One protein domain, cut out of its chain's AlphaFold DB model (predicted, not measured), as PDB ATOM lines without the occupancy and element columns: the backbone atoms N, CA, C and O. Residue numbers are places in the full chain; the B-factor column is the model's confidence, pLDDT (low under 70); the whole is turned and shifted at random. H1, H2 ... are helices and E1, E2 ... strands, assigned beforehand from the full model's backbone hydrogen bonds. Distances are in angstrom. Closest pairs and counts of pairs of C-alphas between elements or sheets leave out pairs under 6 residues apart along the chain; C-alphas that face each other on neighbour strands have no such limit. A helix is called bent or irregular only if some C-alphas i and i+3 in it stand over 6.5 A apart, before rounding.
ATOM      1  N   TYR A  70      -7.074  49.909  21.533       83.75
ATOM      2  CA  TYR A  70      -6.888  48.830  22.492       83.75
ATOM      3  C   TYR A  70      -5.695  47.973  22.066       83.75
ATOM      4  O   TYR A  70      -5.713  47.351  21.000       83.75
ATOM      5  N   VAL A  71      -4.653  47.933  22.892       84.94
ATOM      6  CA  VAL A  71      -3.457  47.117  22.661       84.94
ATOM      7  C   VAL A  71      -3.403  46.048  23.752       84.94
ATOM      8  O   VAL A  71      -3.179  46.417  24.902       84.94
ATOM      9  N   PRO A  72      -3.589  44.755  23.422       80.12
ATOM     10  CA  PRO A  72      -3.383  43.686  24.393       80.12
ATOM     11  C   PRO A  72      -1.925  43.677  24.851       80.12
ATOM     12  O   PRO A  72      -1.010  43.835  24.031       80.12
ATOM     13  N   ASP A  73      -1.686  43.473  26.141       80.56
ATOM     14  CA  ASP A  73      -0.330  43.278  26.634       80.56
ATOM     15  C   ASP A  73       0.181  41.859  26.312       80.56
ATOM     16  O   ASP A  73      -0.578  40.914  26.076       80.56
ATOM     17  N   SER A  74       1.503  41.705  26.271       79.12
ATOM     18  CA  SER A  74       2.133  40.433  25.914       79.12
ATOM     19  C   SER A  74       1.927  39.341  26.964       79.12
ATOM     20  O   SER A  74       1.900  38.171  26.594       79.12
ATOM     21  N   VAL A  75       1.769  39.699  28.242       79.12
ATOM     22  CA  VAL A  75       1.537  38.731  29.324       79.12
ATOM     23  C   VAL A  75       0.161  38.104  29.151       79.12
ATOM     24  O   VAL A  75       0.062  36.882  29.166       79.12
ATOM     25  N   THR A  76      -0.863  38.906  28.862       77.56
ATOM     26  CA  THR A  76      -2.213  38.425  28.539       77.56
ATOM     27  C   THR A  76      -2.215  37.471  27.358       77.56
ATOM     28  O   THR A  76      -2.811  36.402  27.431       77.56
ATOM     29  N   LEU A  77      -1.531  37.813  26.264       83.25
ATOM     30  CA  LEU A  77      -1.496  36.946  25.083       83.25
ATOM     31  C   LEU A  77      -0.790  35.610  25.361       83.25
ATOM     32  O   LEU A  77      -1.256  34.567  24.904       83.25
ATOM     33  N   ILE A  78       0.315  35.629  26.116       83.31
ATOM     34  CA  ILE A  78       1.021  34.409  26.538       83.31
ATOM     35  C   ILE A  78       0.135  33.581  27.467       83.31
ATOM     36  O   ILE A  78       0.032  32.368  27.297       83.31
ATOM     37  N   TRP A  79      -0.532  34.233  28.415       80.38
ATOM     38  CA  TRP A  79      -1.450  33.575  29.330       80.38
ATOM     39  C   TRP A  79      -2.596  32.900  28.582       80.38
ATOM     40  O   TRP A  79      -2.790  31.705  28.757       80.38
ATOM     41  N   MET A  80      -3.267  33.607  27.668       82.81
ATOM     42  CA  MET A  80      -4.315  33.042  26.811       82.81
ATOM     43  C   MET A  80      -3.829  31.832  26.008       82.81
ATOM     44  O   MET A  80      -4.570  30.865  25.837       82.81
ATOM     45  N   ALA A  81      -2.585  31.860  25.519       85.12
ATOM     46  CA  ALA A  81      -2.009  30.740  24.781       85.12
ATOM     47  C   ALA A  81      -1.847  29.476  25.645       85.12
ATOM     48  O   ALA A  81      -1.905  28.368  25.115       85.12
ATOM     49  N   VAL A  82      -1.668  29.634  26.959       83.38
ATOM     50  CA  VAL A  82      -1.567  28.527  27.921       83.38
ATOM     51  C   VAL A  82      -2.937  28.150  28.494       83.38
ATOM     52  O   VAL A  82      -3.256  26.965  28.582       83.38
ATOM     53  N   SER A  83      -3.768  29.130  28.857       82.44
ATOM     54  CA  SER A  83      -5.045  28.916  29.539       82.44
ATOM     55  C   SER A  83      -6.115  28.349  28.612       82.44
ATOM     56  O   SER A  83      -6.817  27.427  29.017       82.44
ATOM     57  N   LEU A  84      -6.217  28.806  27.358       86.81
ATOM     58  CA  LEU A  84      -7.261  28.326  26.443       86.81
ATOM     59  C   LEU A  84      -7.184  26.815  26.186       86.81
ATOM     60  O   LEU A  84      -8.222  26.161  26.294       86.81
ATOM     61  N   PRO A  85      -6.007  26.213  25.909       89.62
ATOM     62  CA  PRO A  85      -5.897  24.760  25.832       89.62
ATOM     63  C   PRO A  85      -6.290  24.050  27.133       89.62
ATOM     64  O   PRO A  85      -6.985  23.037  27.078       89.62
ATOM     65  N   LEU A  86      -5.883  24.574  28.294       87.56
ATOM     66  CA  LEU A  86      -6.178  23.966  29.597       87.56
ATOM     67  C   LEU A  86      -7.674  24.012  29.932       87.56
ATOM     68  O   LEU A  86      -8.245  22.995  30.318       87.56
ATOM     69  N   VAL A  87      -8.324  25.160  29.736       89.00
ATOM     70  CA  VAL A  87      -9.762  25.342  29.983       89.00
ATOM     71  C   VAL A  87     -10.592  24.550  28.975       89.00
ATOM     72  O   VAL A  87     -11.601  23.951  29.347       89.00
ATOM     73  N   ALA A  88     -10.165  24.480  27.711       89.25
ATOM     74  CA  ALA A  88     -10.809  23.625  26.715       89.25
ATOM     75  C   ALA A  88     -10.691  22.139  27.087       89.25
ATOM     76  O   ALA A  88     -11.653  21.387  26.922       89.25
ATOM     77  N   TRP A  89      -9.542  21.721  27.627       91.50
ATOM     78  CA  TRP A  89      -9.337  20.367  28.131       91.50
ATOM     79  C   TRP A  89     -10.230  20.075  29.347       91.50
ATOM     80  O   TRP A  89     -10.951  19.083  29.328       91.50
ATOM     81  N   PHE A 135     -23.884  20.714  38.882       92.44
ATOM     82  CA  PHE A 135     -23.078  21.899  39.158       92.44
ATOM     83  C   PHE A 135     -21.783  21.933  38.343       92.44
ATOM     84  O   PHE A 135     -21.522  22.914  37.648       92.44
ATOM     85  N   THR A 136     -21.019  20.839  38.329       90.94
ATOM     86  CA  THR A 136     -19.769  20.749  37.559       90.94
ATOM     87  C   THR A 136     -20.014  20.959  36.069       90.94
ATOM     88  O   THR A 136     -19.291  21.710  35.424       90.94
ATOM     89  N   ALA A 137     -21.067  20.351  35.514       92.56
ATOM     90  CA  ALA A 137     -21.416  20.510  34.104       92.56
ATOM     91  C   ALA A 137     -21.822  21.950  33.761       92.56
ATOM     92  O   ALA A 137     -21.433  22.460  32.713       92.56
ATOM     93  N   ALA A 138     -22.543  22.631  34.658       93.69
ATOM     94  CA  ALA A 138     -22.872  24.046  34.500       93.69
ATOM     95  C   ALA A 138     -21.612  24.932  34.514       93.69
ATOM     96  O   ALA A 138     -21.484  25.832  33.686       93.69
ATOM     97  N   GLN A 139     -20.655  24.639  35.397       91.50
ATOM     98  CA  GLN A 139     -19.351  25.313  35.437       91.50
ATOM     99  C   GLN A 139     -18.575  25.098  34.124       91.50
ATOM    100  O   GLN A 139     -18.099  26.062  33.526       91.50
ATOM    101  N   GLY A 140     -18.544  23.861  33.614       90.31
ATOM    102  CA  GLY A 140     -17.938  23.525  32.320       90.31
ATOM    103  C   GLY A 140     -18.613  24.220  31.129       90.31
ATOM    104  O   GLY A 140     -17.936  24.703  30.226       90.31
ATOM    105  N   ALA A 141     -19.940  24.358  31.133       92.44
ATOM    106  CA  ALA A 141     -20.655  25.107  30.097       92.44
ATOM    107  C   ALA A 141     -20.275  26.598  30.100       92.44
ATOM    108  O   ALA A 141     -20.102  27.202  29.041       92.44
ATOM    109  N   LEU A 142     -20.084  27.193  31.279       90.06
ATOM    110  CA  LEU A 142     -19.570  28.556  31.387       90.06
ATOM    111  C   LEU A 142     -18.098  28.652  30.944       90.06
ATOM    112  O   LEU A 142     -17.737  29.641  30.315       90.06
ATOM    113  N   ASN A 143     -17.251  27.646  31.206       90.75
ATOM    114  CA  ASN A 143     -15.883  27.574  30.654       90.75
ATOM    115  C   ASN A 143     -15.891  27.546  29.113       90.75
ATOM    116  O   ASN A 143     -15.074  28.214  28.477       90.75
ATOM    117  N   PHE A 144     -16.848  26.844  28.497       91.94
ATOM    118  CA  PHE A 144     -17.026  26.833  27.041       91.94
ATOM    119  C   PHE A 144     -17.377  28.220  26.480       91.94
ATOM    120  O   PHE A 144     -16.795  28.660  25.481       91.94
ATOM    121  N   VAL A 145     -18.321  28.922  27.118       92.31
ATOM    122  CA  VAL A 145     -18.714  30.277  26.700       92.31
ATOM    123  C   VAL A 145     -17.539  31.241  26.849       92.31
ATOM    124  O   VAL A 145     -17.227  31.962  25.907       92.31
ATOM    125  N   GLU A 146     -16.851  31.205  27.985       85.81
ATOM    126  CA  GLU A 146     -15.666  32.021  28.260       85.81
ATOM    127  C   GLU A 146     -14.564  31.806  27.212       85.81
ATOM    128  O   GLU A 146     -14.114  32.749  26.562       85.81
ATOM    129  N   THR A 147     -14.225  30.543  26.939       87.06
ATOM    130  CA  THR A 147     -13.267  30.162  25.887       87.06
ATOM    131  C   THR A 147     -13.686  30.727  24.528       87.06
ATOM    132  O   THR A 147     -12.856  31.243  23.781       87.06
ATOM    133  N   SER A 148     -14.983  30.695  24.205       92.38
ATOM    134  CA  SER A 148     -15.508  31.248  22.952       92.38
ATOM    135  C   SER A 148     -15.356  32.772  22.869       92.38
ATOM    136  O   SER A 148     -15.016  33.293  21.805       92.38
ATOM    137  N   LEU A 149     -15.564  33.495  23.978       89.56
ATOM    138  CA  LEU A 149     -15.361  34.947  24.048       89.56
ATOM    139  C   LEU A 149     -13.888  35.312  23.840       89.56
ATOM    140  O   LEU A 149     -13.581  36.218  23.061       89.56
ATOM    141  N   TYR A 150     -12.976  34.574  24.469       87.12
ATOM    142  CA  TYR A 150     -11.538  34.757  24.289       87.12
ATOM    143  C   TYR A 150     -11.070  34.431  22.867       87.12
ATOM    144  O   TYR A 150     -10.284  35.184  22.290       87.12
ATOM    145  N   LEU A 151     -11.591  33.371  22.245       91.31
ATOM    146  CA  LEU A 151     -11.310  33.068  20.839       91.31
ATOM    147  C   LEU A 151     -11.842  34.157  19.900       91.31
ATOM    148  O   LEU A 151     -11.150  34.541  18.957       91.31
ATOM    149  N   ALA A 152     -13.033  34.701  20.167       93.38
ATOM    150  CA  ALA A 152     -13.574  35.828  19.410       93.38
ATOM    151  C   ALA A 152     -12.689  37.076  19.555       93.38
ATOM    152  O   ALA A 152     -12.386  37.738  18.562       93.38
ATOM    153  N   PHE A 153     -12.214  37.368  20.768       90.75
ATOM    154  CA  PHE A 153     -11.252  38.437  21.021       90.75
ATOM    155  C   PHE A 153      -9.950  38.245  20.225       90.75
ATOM    156  O   PHE A 153      -9.526  39.158  19.513       90.75
ATOM    157  N   LEU A 154      -9.343  37.052  20.286       91.25
ATOM    158  CA  LEU A 154      -8.114  36.732  19.552       91.25
ATOM    159  C   LEU A 154      -8.322  36.807  18.039       91.25
ATOM    160  O   LEU A 154      -7.453  37.306  17.325       91.25
ATOM    161  N   TYR A 155      -9.483  36.372  17.546       94.62
ATOM    162  CA  TYR A 155      -9.863  36.525  16.145       94.62
ATOM    163  C   TYR A 155      -9.926  37.999  15.743       94.62
ATOM    164  O   TYR A 155      -9.324  38.378  14.737       94.62
ATOM    165  N   LEU A 156     -10.594  38.847  16.537       93.44
ATOM    166  CA  LEU A 156     -10.660  40.282  16.260       93.44
ATOM    167  C   LEU A 156      -9.260  40.893  16.218       93.44
ATOM    168  O   LEU A 156      -8.924  41.589  15.258       93.44
ATOM    169  N   TRP A 157      -8.432  40.598  17.224       90.56
ATOM    170  CA  TRP A 157      -7.048  41.060  17.284       90.56
ATOM    171  C   TRP A 157      -6.242  40.594  16.072       90.56
ATOM    172  O   TRP A 157      -5.558  41.400  15.442       90.56
ATOM    173  N   GLN A 158      -6.360  39.325  15.679       92.56
ATOM    174  CA  GLN A 158      -5.576  38.779  14.583       92.56
ATOM    175  C   GLN A 158      -6.018  39.309  13.215       92.56
ATOM    176  O   GLN A 158      -5.156  39.651  12.403       92.56
ATOM    177  N   ALA A 159      -7.325  39.423  12.976       95.00
ATOM    178  CA  ALA A 159      -7.894  39.826  11.690       95.00
ATOM    179  C   ALA A 159      -7.895  41.349  11.466       95.00
ATOM    180  O   ALA A 159      -7.719  41.799  10.336       95.00
ATOM    181  N   TYR A 160      -8.083  42.146  12.524       93.31
ATOM    182  CA  TYR A 160      -8.261  43.602  12.420       93.31
ATOM    183  C   TYR A 160      -7.173  44.422  13.116       93.31
ATOM    184  O   TYR A 160      -7.214  45.654  13.061       93.31
ATOM    185  N   GLY A 161      -6.210  43.774  13.775       90.00
ATOM    186  CA  GLY A 161      -5.110  44.461  14.435       90.00
ATOM    187  C   GLY A 161      -4.223  45.209  13.445       90.00
ATOM    188  O   GLY A 161      -3.787  44.659  12.433       90.00
ATOM    189  N   ARG A 162      -3.943  46.470  13.760       88.56
ATOM    190  CA  ARG A 162      -3.084  47.378  13.000       88.56
ATOM    191  C   ARG A 162      -1.813  47.654  13.784       88.56
ATOM    192  O   ARG A 162      -1.808  47.579  15.008       88.56
ATOM    193  N   SER A 163      -0.746  47.987  13.076       86.25
ATOM    194  CA  SER A 163       0.457  48.546  13.685       86.25
ATOM    195  C   SER A 163       0.125  49.897  14.315       86.25
ATOM    196  O   SER A 163      -0.297  50.810  13.612       86.25
ATOM    197  N   VAL A 164       0.286  49.997  15.631       80.62
ATOM    198  CA  VAL A 164       0.123  51.219  16.418       80.62
ATOM    199  C   VAL A 164       1.484  51.570  17.008       80.62
ATOM    200  O   VAL A 164       2.162  50.711  17.586       80.62
ATOM    201  N   GLN A 165       1.890  52.830  16.860       72.19
ATOM    202  CA  GLN A 165       3.089  53.349  17.508       72.19
ATOM    203  C   GLN A 165       2.853  53.352  19.026       72.19
ATOM    204  O   GLN A 165       1.893  53.947  19.514       72.19
ATOM    205  N   GLY A 166       3.685  52.646  19.793       58.53
ATOM    206  CA  GLY A 166       3.540  52.627  21.247       58.53
ATOM    207  C   GLY A 166       3.871  53.992  21.857       58.53
ATOM    208  O   GLY A 166       4.963  54.509  21.636       58.53
ATOM    209  N   ALA A 167       2.974  54.543  22.677       52.75
ATOM    210  CA  ALA A 167       3.319  55.631  23.590       52.75
ATOM    211  C   ALA A 167       4.108  55.047  24.777       52.75
ATOM    212  O   ALA A 167       3.533  54.512  25.723       52.75
ATOM    213  N   GLY A 168       5.441  55.065  24.693       51.66
ATOM    214  CA  GLY A 168       6.333  54.544  25.732       51.66
ATOM    215  C   GLY A 168       7.815  54.773  25.416       51.66
ATOM    216  O   GLY A 168       8.167  55.131  24.296       51.66
ATOM    217  N   PHE A 169       8.687  54.544  26.407       44.97
ATOM    218  CA  PHE A 169      10.129  54.877  26.409       44.97
ATOM    219  C   PHE A 169      10.945  54.270  25.243       44.97
ATOM    220  O   PHE A 169      12.054  54.708  24.958       44.97
ATOM    221  N   THR A 170      10.384  53.297  24.522       49.44
ATOM    222  CA  THR A 170      10.938  52.726  23.287       49.44
ATOM    223  C   THR A 170      10.033  53.069  22.097       49.44
ATOM    224  O   THR A 170       9.362  52.196  21.544       49.44
ATOM    225  N   ALA A 171      10.011  54.338  21.681       53.59
ATOM    226  CA  ALA A 171       9.187  54.871  20.580       53.59
ATOM    227  C   ALA A 171       9.399  54.197  19.193       53.59
ATOM    228  O   ALA A 171       8.764  54.565  18.206       53.59
ATOM    229  N   SER A 172      10.280  53.194  19.112       55.25
ATOM    230  CA  SER A 172      10.631  52.437  17.906       55.25
ATOM    231  C   SER A 172       9.875  51.099  17.756       55.25
ATOM    232  O   SER A 172       9.881  50.497  16.685       55.25
ATOM    233  N   SER A 173       9.177  50.608  18.790       64.31
ATOM    234  CA  SER A 173       8.461  49.323  18.707       64.31
ATOM    235  C   SER A 173       6.980  49.510  18.370       64.31
ATOM    236  O   SER A 173       6.160  49.799  19.241       64.31
ATOM    237  N   SER A 174       6.630  49.302  17.100       72.38
ATOM    238  CA  SER A 174       5.236  49.176  16.661       72.38
ATOM    239  C   SER A 174       4.600  47.916  17.260       72.38
ATOM    240  O   SER A 174       5.159  46.824  17.142       72.38
ATOM    241  N   ARG A 175       3.421  48.046  17.881       81.69
ATOM    242  CA  ARG A 175       2.645  46.920  18.435       81.69
ATOM    243  C   ARG A 175       1.336  46.747  17.680       81.69
ATOM    244  O   ARG A 175       0.786  47.705  17.151       81.69
ATOM    245  N   LYS A 176       0.814  45.521  17.641       87.62
ATOM    246  CA  LYS A 176      -0.475  45.236  17.006       87.62
ATOM    247  C   LYS A 176      -1.622  45.606  17.951       87.62
ATOM    248  O   LYS A 176      -1.816  44.940  18.965       87.62
ATOM    249  N   GLY A 177      -2.378  46.642  17.602       87.44
ATOM    250  CA  GLY A 177      -3.520  47.154  18.360       87.44
ATOM    251  C   GLY A 177      -4.808  47.208  17.540       87.44
ATOM    252  O   GLY A 177      -4.792  47.251  16.311       87.44
ATOM    253  N   LEU A 178      -5.943  47.203  18.225       89.75
ATOM    254  CA  LEU A 178      -7.271  47.399  17.652       89.75
ATOM    255  C   LEU A 178      -7.671  48.865  17.775       89.75
ATOM    256  O   LEU A 178      -7.410  49.473  18.803       89.75
ATOM    257  N   VAL A 179      -8.346  49.424  16.767       88.69
ATOM    258  CA  VAL A 179      -8.729  50.848  16.745       88.69
ATOM    259  C   VAL A 179     -10.232  51.010  16.500       88.69
ATOM    260  O   VAL A 179     -10.849  50.249  15.745       88.69
ATOM    261  N   GLY A 180     -10.839  52.020  17.124       88.06
ATOM    262  CA  GLY A 180     -12.224  52.430  16.911       88.06
ATOM    263  C   GLY A 180     -13.240  51.395  17.397       88.06
ATOM    264  O   GLY A 180     -13.152  50.880  18.509       88.06
ATOM    265  N   ARG A 181     -14.241  51.071  16.566       90.00
ATOM    266  CA  ARG A 181     -15.345  50.181  16.972       90.00
ATOM    267  C   ARG A 181     -14.887  48.756  17.290       90.00
ATOM    268  O   ARG A 181     -15.467  48.124  18.163       90.00
ATOM    269  N   VAL A 182     -13.871  48.241  16.594       90.31
ATOM    270  CA  VAL A 182     -13.375  46.869  16.818       90.31
ATOM    271  C   VAL A 182     -12.677  46.755  18.167       90.31
ATOM    272  O   VAL A 182     -12.882  45.778  18.882       90.31
ATOM    273  N   ALA A 183     -11.928  47.788  18.552       88.19
ATOM    274  CA  ALA A 183     -11.378  47.881  19.895       88.19
ATOM    275  C   ALA A 183     -12.495  47.793  20.950       88.19
ATOM    276  O   ALA A 183     -12.296  47.207  22.009       88.19
ATOM    277  N   ALA A 184     -13.686  48.352  20.664       89.06
ATOM    278  CA  ALA A 184     -14.739  48.488  21.683       89.06
ATOM    279  C   ALA A 184     -15.383  47.140  21.946       89.06
ATOM    280  O   ALA A 184     -15.595  46.760  23.093       89.06
ATOM    281  N   TRP A 185     -15.584  46.376  20.875       91.38
ATOM    282  CA  TRP A 185     -15.947  44.974  20.971       91.38
ATOM    283  C   TRP A 185     -14.906  44.160  21.734       91.38
ATOM    284  O   TRP A 185     -15.287  43.393  22.609       91.38
ATOM    285  N   ALA A 186     -13.614  44.353  21.467       88.62
ATOM    286  CA  ALA A 186     -12.565  43.624  22.175       88.62
ATOM    287  C   ALA A 186     -12.568  43.901  23.689       88.62
ATOM    288  O   ALA A 186     -12.527  42.953  24.470       88.62
ATOM    289  N   ALA A 187     -12.705  45.163  24.107       85.94
ATOM    290  CA  ALA A 187     -12.815  45.501  25.528       85.94
ATOM    291  C   ALA A 187     -14.100  44.960  26.171       85.94
ATOM    292  O   ALA A 187     -14.058  44.475  27.297       85.94
ATOM    293  N   LEU A 188     -15.236  44.990  25.462       89.38
ATOM    294  CA  LEU A 188     -16.486  44.410  25.963       89.38
ATOM    295  C   LEU A 188     -16.392  42.891  26.137       89.38
ATOM    296  O   LEU A 188     -16.896  42.369  27.130       89.38
ATOM    297  N   LEU A 189     -15.753  42.189  25.198       88.38
ATOM    298  CA  LEU A 189     -15.519  40.746  25.294       88.38
ATOM    299  C   LEU A 189     -14.627  40.418  26.495       88.38
ATOM    300  O   LEU A 189     -15.000  39.561  27.290       88.38
ATOM    301  N   ALA A 190     -13.512  41.137  26.661       82.12
ATOM    302  CA  ALA A 190     -12.606  40.957  27.795       82.12
ATOM    303  C   ALA A 190     -13.319  41.207  29.136       82.12
ATOM    304  O   ALA A 190     -13.326  40.342  30.006       82.12
ATOM    305  N   PHE A 191     -14.022  42.337  29.264       82.25
ATOM    306  CA  PHE A 191     -14.791  42.664  30.467       82.25
ATOM    307  C   PHE A 191     -15.858  41.609  30.790       82.25
ATOM    308  O   PHE A 191     -15.975  41.171  31.932       82.25
ATOM    309  N   SER A 192     -16.629  41.179  29.785       86.50
ATOM    310  CA  SER A 192     -17.683  40.174  29.976       86.50
ATOM    311  C   SER A 192     -17.107  38.831  30.416       86.50
ATOM    312  O   SER A 192     -17.693  38.169  31.273       86.50
ATOM    313  N   SER A 193     -15.955  38.452  29.855       82.81
ATOM    314  CA  SER A 193     -15.222  37.251  30.246       82.81
ATOM    315  C   SER A 193     -14.789  37.333  31.710       82.81
ATOM    316  O   SER A 193     -15.177  36.477  32.494       82.81
ATOM    317  N   ALA A 194     -14.128  38.421  32.123       80.06
ATOM    318  CA  ALA A 194     -13.685  38.597  33.508       80.06
ATOM    319  C   ALA A 194     -14.830  38.558  34.529       80.06
ATOM    320  O   ALA A 194     -14.715  37.914  35.572       80.06
ATOM    321  N   VAL A 195     -15.958  39.220  34.238       82.81
ATOM    322  CA  VAL A 195     -17.136  39.176  35.120       82.81
ATOM    323  C   VAL A 195     -17.686  37.753  35.224       82.81
ATOM    324  O   VAL A 195     -18.087  37.330  36.311       82.81
ATOM    325  N   MET A 196     -17.701  37.001  34.120       83.12
ATOM    326  CA  MET A 196     -18.142  35.609  34.108       83.12
ATOM    327  C   MET A 196     -17.224  34.716  34.944       83.12
ATOM    328  O   MET A 196     -17.736  33.975  35.785       83.12
ATOM    329  N   THR A 197     -15.904  34.809  34.756       80.50
ATOM    330  CA  THR A 197     -14.910  34.031  35.509       80.50
ATOM    331  C   THR A 197     -15.030  34.315  37.004       80.50
ATOM    332  O   THR A 197     -15.200  33.392  37.796       80.50
ATOM    333  N   LEU A 198     -15.093  35.595  37.391       78.62
ATOM    334  CA  LEU A 198     -15.281  35.992  38.788       78.62
ATOM    335  C   LEU A 198     -16.585  35.429  39.373       78.62
ATOM    336  O   LEU A 198     -16.592  34.851  40.459       78.62
ATOM    337  N   SER A 199     -17.699  35.579  38.651       84.38
ATOM    338  CA  SER A 199     -19.014  35.118  39.118       84.38
ATOM    339  C   SER A 199     -19.045  33.604  39.310       84.38
ATOM    340  O   SER A 199     -19.586  33.106  40.296       84.38
ATOM    341  N   LYS A 200     -18.447  32.870  38.370       84.50
ATOM    342  CA  LYS A 200     -18.321  31.414  38.391       84.50
ATOM    343  C   LYS A 200     -17.533  30.949  39.608       84.50
ATOM    344  O   LYS A 200     -17.995  30.057  40.322       84.50
ATOM    345  N   THR A 201     -16.403  31.588  39.880       82.38
ATOM    346  CA  THR A 201     -15.571  31.241  41.027       82.38
ATOM    347  C   THR A 201     -16.266  31.530  42.337       82.38
ATOM    348  O   THR A 201     -16.341  30.645  43.186       82.38
ATOM    349  N   VAL A 202     -16.830  32.728  42.500       83.38
ATOM    350  CA  VAL A 202     -17.597  33.064  43.707       83.38
ATOM    351  C   VAL A 202     -18.712  32.042  43.922       83.38
ATOM    352  O   VAL A 202     -18.879  31.545  45.032       83.38
ATOM    353  N   LEU A 203     -19.426  31.659  42.863       87.88
ATOM    354  CA  LEU A 203     -20.473  30.645  42.944       87.88
ATOM    355  C   LEU A 203     -19.934  29.278  43.390       87.88
ATOM    356  O   LEU A 203     -20.584  28.596  44.176       87.88
ATOM    357  N   TYR A 204     -18.756  28.885  42.915       85.69
ATOM    358  CA  TYR A 204     -18.102  27.640  43.305       85.69
ATOM    359  C   TYR A 204     -17.689  27.633  44.783       85.69
ATOM    360  O   TYR A 204     -18.006  26.686  45.501       85.69
ATOM    361  N   TRP A 205     -17.109  28.726  45.282       83.25
ATOM    362  CA  TRP A 205     -16.817  28.885  46.710       83.25
ATOM    363  C   TRP A 205     -18.070  28.879  47.581       83.25
ATOM    364  O   TRP A 205     -18.094  28.227  48.623       83.25
ATOM    365  N   LEU A 206     -19.122  29.583  47.158       85.25
ATOM    366  CA  LEU A 206     -20.396  29.598  47.874       85.25
ATOM    367  C   LEU A 206     -21.039  28.208  47.895       85.25
ATOM    368  O   LEU A 206     -21.569  27.809  48.927       85.25
ATOM    369  N   ASN A 207     -20.963  27.456  46.795       89.38
ATOM    370  CA  ASN A 207     -21.461  26.085  46.741       89.38
ATOM    371  C   ASN A 207     -20.734  25.177  47.744       89.38
ATOM    372  O   ASN A 207     -21.390  24.434  48.474       89.38
ATOM    373  N   GLU A 208     -19.405  25.261  47.835       86.50
ATOM    374  CA  GLU A 208     -18.651  24.512  48.851       86.50
ATOM    375  C   GLU A 208     -18.993  24.969  50.270       86.50
ATOM    376  O   GLU A 208     -19.273  24.141  51.133       86.50
ATOM    377  N   TYR A 209     -19.070  26.277  50.514       84.56
ATOM    378  CA  TYR A 209     -19.421  26.807  51.832       84.56
ATOM    379  C   TYR A 209     -20.809  26.336  52.299       84.56
ATOM    380  O   TYR A 209     -20.958  25.852  53.421       84.56
ATOM    381  N   PHE A 210     -21.827  26.415  51.436       88.25
ATOM    382  CA  PHE A 210     -23.195  26.012  51.779       88.25
ATOM    383  C   PHE A 210     -23.413  24.496  51.803       88.25
ATOM    384  O   PHE A 210     -24.381  24.041  52.411       88.25
ATOM    385  N   SER A 211     -22.527  23.711  51.187       86.81
ATOM    386  CA  SER A 211     -22.541  22.246  51.284       86.81
ATOM    387  C   SER A 211     -21.687  21.706  52.435       86.81
ATOM    388  O   SER A 211     -21.602  20.493  52.606       86.81
ATOM    389  N   GLY A 212     -21.078  22.578  53.250       86.31
ATOM    390  CA  GLY A 212     -20.218  22.162  54.360       86.31
ATOM    391  C   GLY A 212     -18.887  21.563  53.899       86.31
ATOM    392  O   GLY A 212     -18.346  20.700  54.582       86.31
ATOM    393  N   PHE A 213     -18.370  22.024  52.754       84.69
ATOM    394  CA  PHE A 213     -17.149  21.537  52.105       84.69
ATOM    395  C   PHE A 213     -17.218  20.047  51.730       84.69
ATOM    396  O   PHE A 213     -16.233  19.320  51.847       84.69
ATOM    397  N   ASP A 214     -18.380  19.578  51.265       85.44
ATOM    398  CA  ASP A 214     -18.627  18.165  50.940       85.44
ATOM    399  C   ASP A 214     -17.680  17.600  49.860       85.44
ATOM    400  O   ASP A 214     -17.438  16.385  49.816       85.44
ATOM    401  N   ASN A 215     -17.138  18.449  48.976       82.38
ATOM    402  CA  ASN A 215     -16.265  17.991  47.893       82.38
ATOM    403  C   ASN A 215     -14.780  18.102  48.180       82.38
ATOM    404  O   ASN A 215     -14.020  17.359  47.566       82.38
ATOM    405  N   ILE A 216     -14.379  19.015  49.062       81.62
ATOM    406  CA  ILE A 216     -12.967  19.348  49.273       81.62
ATOM    407  C   ILE A 216     -12.514  19.231  50.729       81.62
ATOM    408  O   ILE A 216     -11.312  19.219  50.992       81.62
ATOM    409  N   GLY A 217     -13.450  19.146  51.677       77.00
ATOM    410  CA  GLY A 217     -13.187  19.179  53.116       77.00
ATOM    411  C   GLY A 217     -12.473  17.942  53.657       77.00
ATOM    412  O   GLY A 217     -12.038  17.947  54.805       77.00
ATOM    413  N   HIS A 218     -12.328  16.890  52.846       80.12
ATOM    414  CA  HIS A 218     -11.558  15.691  53.185       80.12
ATOM    415  C   HIS A 218     -10.055  15.827  52.912       80.12
ATOM    416  O   HIS A 218      -9.290  14.974  53.360       80.12
ATOM    417  N   ASN A 219      -9.628  16.858  52.178       80.31
ATOM    418  CA  ASN A 219      -8.221  17.062  51.841       80.31
ATOM    419  C   ASN A 219      -7.464  17.781  52.957       80.31
ATOM    420  O   ASN A 219      -8.023  18.571  53.719       80.31
ATOM    421  N   ASP A 220      -6.153  17.562  53.003       76.50
ATOM    422  CA  ASP A 220      -5.274  18.348  53.852       76.50
ATOM    423  C   ASP A 220      -5.140  19.793  53.335       76.50
ATOM    424  O   ASP A 220      -5.332  20.095  52.152       76.50
ATOM    425  N   LEU A 221      -4.793  20.719  54.236       64.94
ATOM    426  CA  LEU A 221      -4.670  22.143  53.904       64.94
ATOM    427  C   LEU A 221      -3.644  22.402  52.788       64.94
ATOM    428  O   LEU A 221      -3.805  23.357  52.033       64.94
ATOM    429  N   TYR A 222      -2.614  21.561  52.655       62.62
ATOM    430  CA  TYR A 222      -1.626  21.691  51.587       62.62
ATOM    431  C   TYR A 222      -2.228  21.358  50.216       62.62
ATOM    432  O   TYR A 222      -2.073  22.158  49.292       62.62
ATOM    433  N   SER A 223      -2.977  20.256  50.075       62.81
ATOM    434  CA  SER A 223      -3.652  19.926  48.811       62.81
ATOM    435  C   SER A 223      -4.731  20.947  48.456       62.81
ATOM    436  O   SER A 223      -4.833  21.352  47.300       62.81
ATOM    437  N   LEU A 224      -5.473  21.453  49.444       62.66
ATOM    438  CA  LEU A 224      -6.416  22.560  49.244       62.66
ATOM    439  C   LEU A 224      -5.712  23.811  48.710       62.66
ATOM    440  O   LEU A 224      -6.109  24.363  47.689       62.66
ATOM    441  N   VAL A 225      -4.645  24.262  49.365       60.62
ATOM    442  CA  VAL A 225      -3.972  25.504  48.968       60.62
ATOM    443  C   VAL A 225      -3.277  25.352  47.610       60.62
ATOM    444  O   VAL A 225      -3.449  26.207  46.743       60.62
ATOM    445  N   PHE A 226      -2.536  24.267  47.386       55.62
ATOM    446  CA  PHE A 226      -1.694  24.118  46.195       55.62
ATOM    447  C   PHE A 226      -2.389  23.500  44.981       55.62
ATOM    448  O   PHE A 226      -2.065  23.900  43.864       55.62
ATOM    449  N   LEU A 227      -3.332  22.568  45.155       57.66
ATOM    450  CA  LEU A 227      -4.048  21.953  44.029       57.66
ATOM    451  C   LEU A 227      -5.393  22.624  43.727       57.66
ATOM    452  O   LEU A 227      -5.911  22.434  42.629       57.66
ATOM    453  N   TRP A 228      -5.947  23.417  44.648       58.34
ATOM    454  CA  TRP A 228      -7.293  23.974  44.486       58.34
ATOM    455  C   TRP A 228      -7.344  25.509  44.570       58.34
ATOM    456  O   TRP A 228      -7.906  26.138  43.677       58.34
ATOM    457  N   ILE A 229      -6.698  26.145  45.553       58.50
ATOM    458  CA  ILE A 229      -6.723  27.612  45.716       58.50
ATOM    459  C   ILE A 229      -5.788  28.308  44.724       58.50
ATOM    460  O   ILE A 229      -6.221  29.203  44.004       58.50
ATOM    461  N   ILE A 230      -4.511  27.919  44.668       56.16
ATOM    462  CA  ILE A 230      -3.511  28.577  43.811       56.16
ATOM    463  C   ILE A 230      -3.848  28.441  42.317       56.16
ATOM    464  O   ILE A 230      -3.776  29.454  41.624       56.16
ATOM    465  N   PRO A 231      -4.262  27.270  41.796       59.56
ATOM    466  CA  PRO A 231      -4.623  27.152  40.385       59.56
ATOM    467  C   PRO A 231      -5.863  27.976  40.015       59.56
ATOM    468  O   PRO A 231      -5.885  28.572  38.942       59.56
ATOM    469  N   LYS A 232      -6.866  28.063  40.905       62.88
ATOM    470  CA  LYS A 232      -8.081  28.865  40.675       62.88
ATOM    471  C   LYS A 232      -7.795  30.370  40.787       62.88
ATOM    472  O   LYS A 232      -7.954  31.100  39.815       62.88
ATOM    473  N   ILE A 233      -7.264  30.824  41.925       56.28
ATOM    474  CA  ILE A 233      -6.984  32.250  42.179       56.28
ATOM    475  C   ILE A 233      -5.874  32.777  41.262       56.28
ATOM    476  O   ILE A 233      -5.970  33.891  40.754       56.28
ATOM    477  N   GLY A 234      -4.821  31.992  41.025       54.72
ATOM    478  CA  GLY A 234      -3.715  32.384  40.152       54.72
ATOM    479  C   GLY A 234      -4.156  32.602  38.706       54.72
ATOM    480  O   GLY A 234      -3.682  33.542  38.072       54.72
ATOM    481  N   GLY A 235      -5.096  31.792  38.204       58.53
ATOM    482  CA  GLY A 235      -5.657  31.982  36.869       58.53
ATOM    483  C   GLY A 235      -6.611  33.171  36.769       58.53
ATOM    484  O   GLY A 235      -6.538  33.948  35.822       58.53
ATOM    485  N   GLU A 236      -7.440  33.380  37.792       58.50
ATOM    486  CA  GLU A 236      -8.387  34.498  37.851       58.50
ATOM    487  C   GLU A 236      -7.726  35.860  37.986       58.50
ATOM    488  O   GLU A 236      -8.155  36.820  37.353       58.50
ATOM    489  N   VAL A 237      -6.675  35.963  38.800       52.31
ATOM    490  CA  VAL A 237      -5.927  37.213  38.945       52.31
ATOM    491  C   VAL A 237      -5.316  37.605  37.605       52.31
ATOM    492  O   VAL A 237      -5.324  38.784  37.269       52.31
ATOM    493  N   ILE A 238      -4.853  36.648  36.799       54.38
ATOM    494  CA  ILE A 238      -4.298  36.951  35.479       54.38
ATOM    495  C   ILE A 238      -5.404  37.312  34.481       54.38
ATOM    496  O   ILE A 238      -5.222  38.275  33.748       54.38
ATOM    497  N   ASP A 239      -6.564  36.654  34.497       55.41
ATOM    498  CA  ASP A 239      -7.709  37.009  33.638       55.41
ATOM    499  C   ASP A 239      -8.307  38.392  33.974       55.41
ATOM    500  O   ASP A 239      -8.665  39.178  33.085       55.41
ATOM    501  N   VAL A 240      -8.362  38.738  35.264       54.53
ATOM    502  CA  VAL A 240      -8.778  40.063  35.746       54.53
ATOM    503  C   VAL A 240      -7.732  41.121  35.384       54.53
ATOM    504  O   VAL A 240      -8.095  42.173  34.856       54.53
ATOM    505  N   LEU A 241      -6.439  40.841  35.592       51.03
ATOM    506  CA  LEU A 241      -5.352  41.751  35.216       51.03
ATOM    507  C   LEU A 241      -5.292  41.962  33.695       51.03
ATOM    508  O   LEU A 241      -5.174  43.103  33.240       51.03
ATOM    509  N   ALA A 242      -5.485  40.894  32.922       50.19
ATOM    510  CA  ALA A 242      -5.569  40.899  31.467       50.19
ATOM    511  C   ALA A 242      -6.717  41.761  30.937       50.19
ATOM    512  O   ALA A 242      -6.581  42.449  29.926       50.19
ATOM    513  N   SER A 243      -7.838  41.780  31.655       52.38
ATOM    514  CA  SER A 243      -9.005  42.601  31.319       52.38
ATOM    515  C   SER A 243      -8.846  44.077  31.702       52.38
ATOM    516  O   SER A 243      -9.609  44.921  31.232       52.38
ATOM    517  N   THR A 244      -7.847  44.415  32.526       46.50
ATOM    518  CA  THR A 244      -7.569  45.790  32.982       46.50
ATOM    519  C   THR A 244      -6.398  46.482  32.284       46.50
ATOM    520  O   THR A 244      -6.255  47.698  32.426       46.50
ATOM    521  N   ALA A 245      -5.583  45.773  31.494       45.81
ATOM    522  CA  ALA A 245      -4.452  46.358  30.769       45.81
ATOM    523  C   ALA A 245      -4.909  47.154  29.526       45.81
ATOM    524  O   ALA A 245      -4.640  46.802  28.380       45.81
ATOM    525  N   VAL A 246      -5.616  48.264  29.747       49.78
ATOM    526  CA  VAL A 246      -6.015  49.210  28.702       49.78
ATOM    527  C   VAL A 246      -4.957  50.309  28.608       49.78
ATOM    528  O   VAL A 246      -5.008  51.297  29.338       49.78
ATOM    529  N   VAL A 247      -4.006  50.189  27.678       48.72
ATOM    530  CA  VAL A 247      -3.203  51.358  27.282       48.72
ATOM    531  C   VAL A 247      -4.022  52.170  26.283       48.72
ATOM    532  O   VAL A 247      -4.034  51.880  25.087       48.72
ATOM    533  N   VAL A 248      -4.723  53.190  26.782       49.34
ATOM    534  CA  VAL A 248      -5.366  54.203  25.939       49.34
ATOM    535  C   VAL A 248      -4.276  55.115  25.385       49.34
ATOM    536  O   VAL A 248      -3.880  56.084  26.028       49.34
ATOM    537  N   VAL A 249      -3.771  54.811  24.189       49.84
ATOM    538  CA  VAL A 249      -2.941  55.772  23.456       49.84
ATOM    539  C   VAL A 249      -3.879  56.781  22.810       49.84
ATOM    540  O   VAL A 249      -4.611  56.458  21.874       49.84
TER     541      VAL A 249
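AT A GLANCE: This is residues 70 to 89 and 135 to 249 of the 252 residues of an uncharacterized protein of Ophiostoma piceae (strain UAMH 11346) (UniProt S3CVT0). Two long helices, H2 and H3, lie side by side and run opposite ways along an elongated body, with H4 packed along part of H3, H1 crossing steeply between H2 and H4, and the small strand hairpin E1 and E2 at one end. Residues 218 to 223 stick out. The 135 printed residues hold, in order, H1, H2, E1, E2, H3 and H4; the antiparallel sheet is E1 - E2, the class mostly helix. The whole is loose, with a radius of gyration of the C-alphas of 17.5 A and spans of 55 by 28 by 23 A.

IN THESE COORDINATES: Start at E1, residues 162 to 165, and E2, residues 174 to 179. Find C-alpha 181 at (-15.345, 50.181, 16.972); from there H3 runs 43.1 A to residue 210. H2, residues 135 to 160, covers 37.5 A. H1, residues 74 to 89, begins at (2.133, 40.433, 25.914) and kinks by 29 degrees near residue 82. H4, residues 221 to 244, spans 31.7 A, ends at (-7.569, 45.790, 32.982) and is only just irregular: C-alphas 227 and 230 are 6.6 A apart.

HOW THE PARTS SIT: In the hairpin E1 and E2, N 164 and O 175 are 2.8 A apart, within hydrogen-bond range. The closest C-alphas of H2 and E2, Trp 157 and Leu 178, are 6.4 A apart. H2 and H3 touch at a shallow tilt of 17 degrees, opposite ways, closest at C-alphas 153 and 186, 5.5 A. H3 and H4, a helical hairpin, touch at a shallow 23 degrees, closest at C-alphas 190 and 243, 5.3 A. H1 touches H2 at a steep 41 degrees, closest at C-alphas 84 and 147, 6.3 A, and H4 at a steep 52 degrees, closest at C-alphas 76 and 242, 5.1 A. H1 and H3 are apart. Every O i to N i+4 pair is within hydrogen-bond range in H2 and H3, against 10 of 12 in H1 and 16 of 20 in H4.

THE WHOLE: The farthest C-alphas, Ser 172 and Gly 212, are 56.5 A apart. Residues 90 to 134 are not printed, with 17.7 A between C-alphas 89 and 135. Of the links printed whole, none is long. Confidence is under 70 at residues 166 to 173 and 221 to 249.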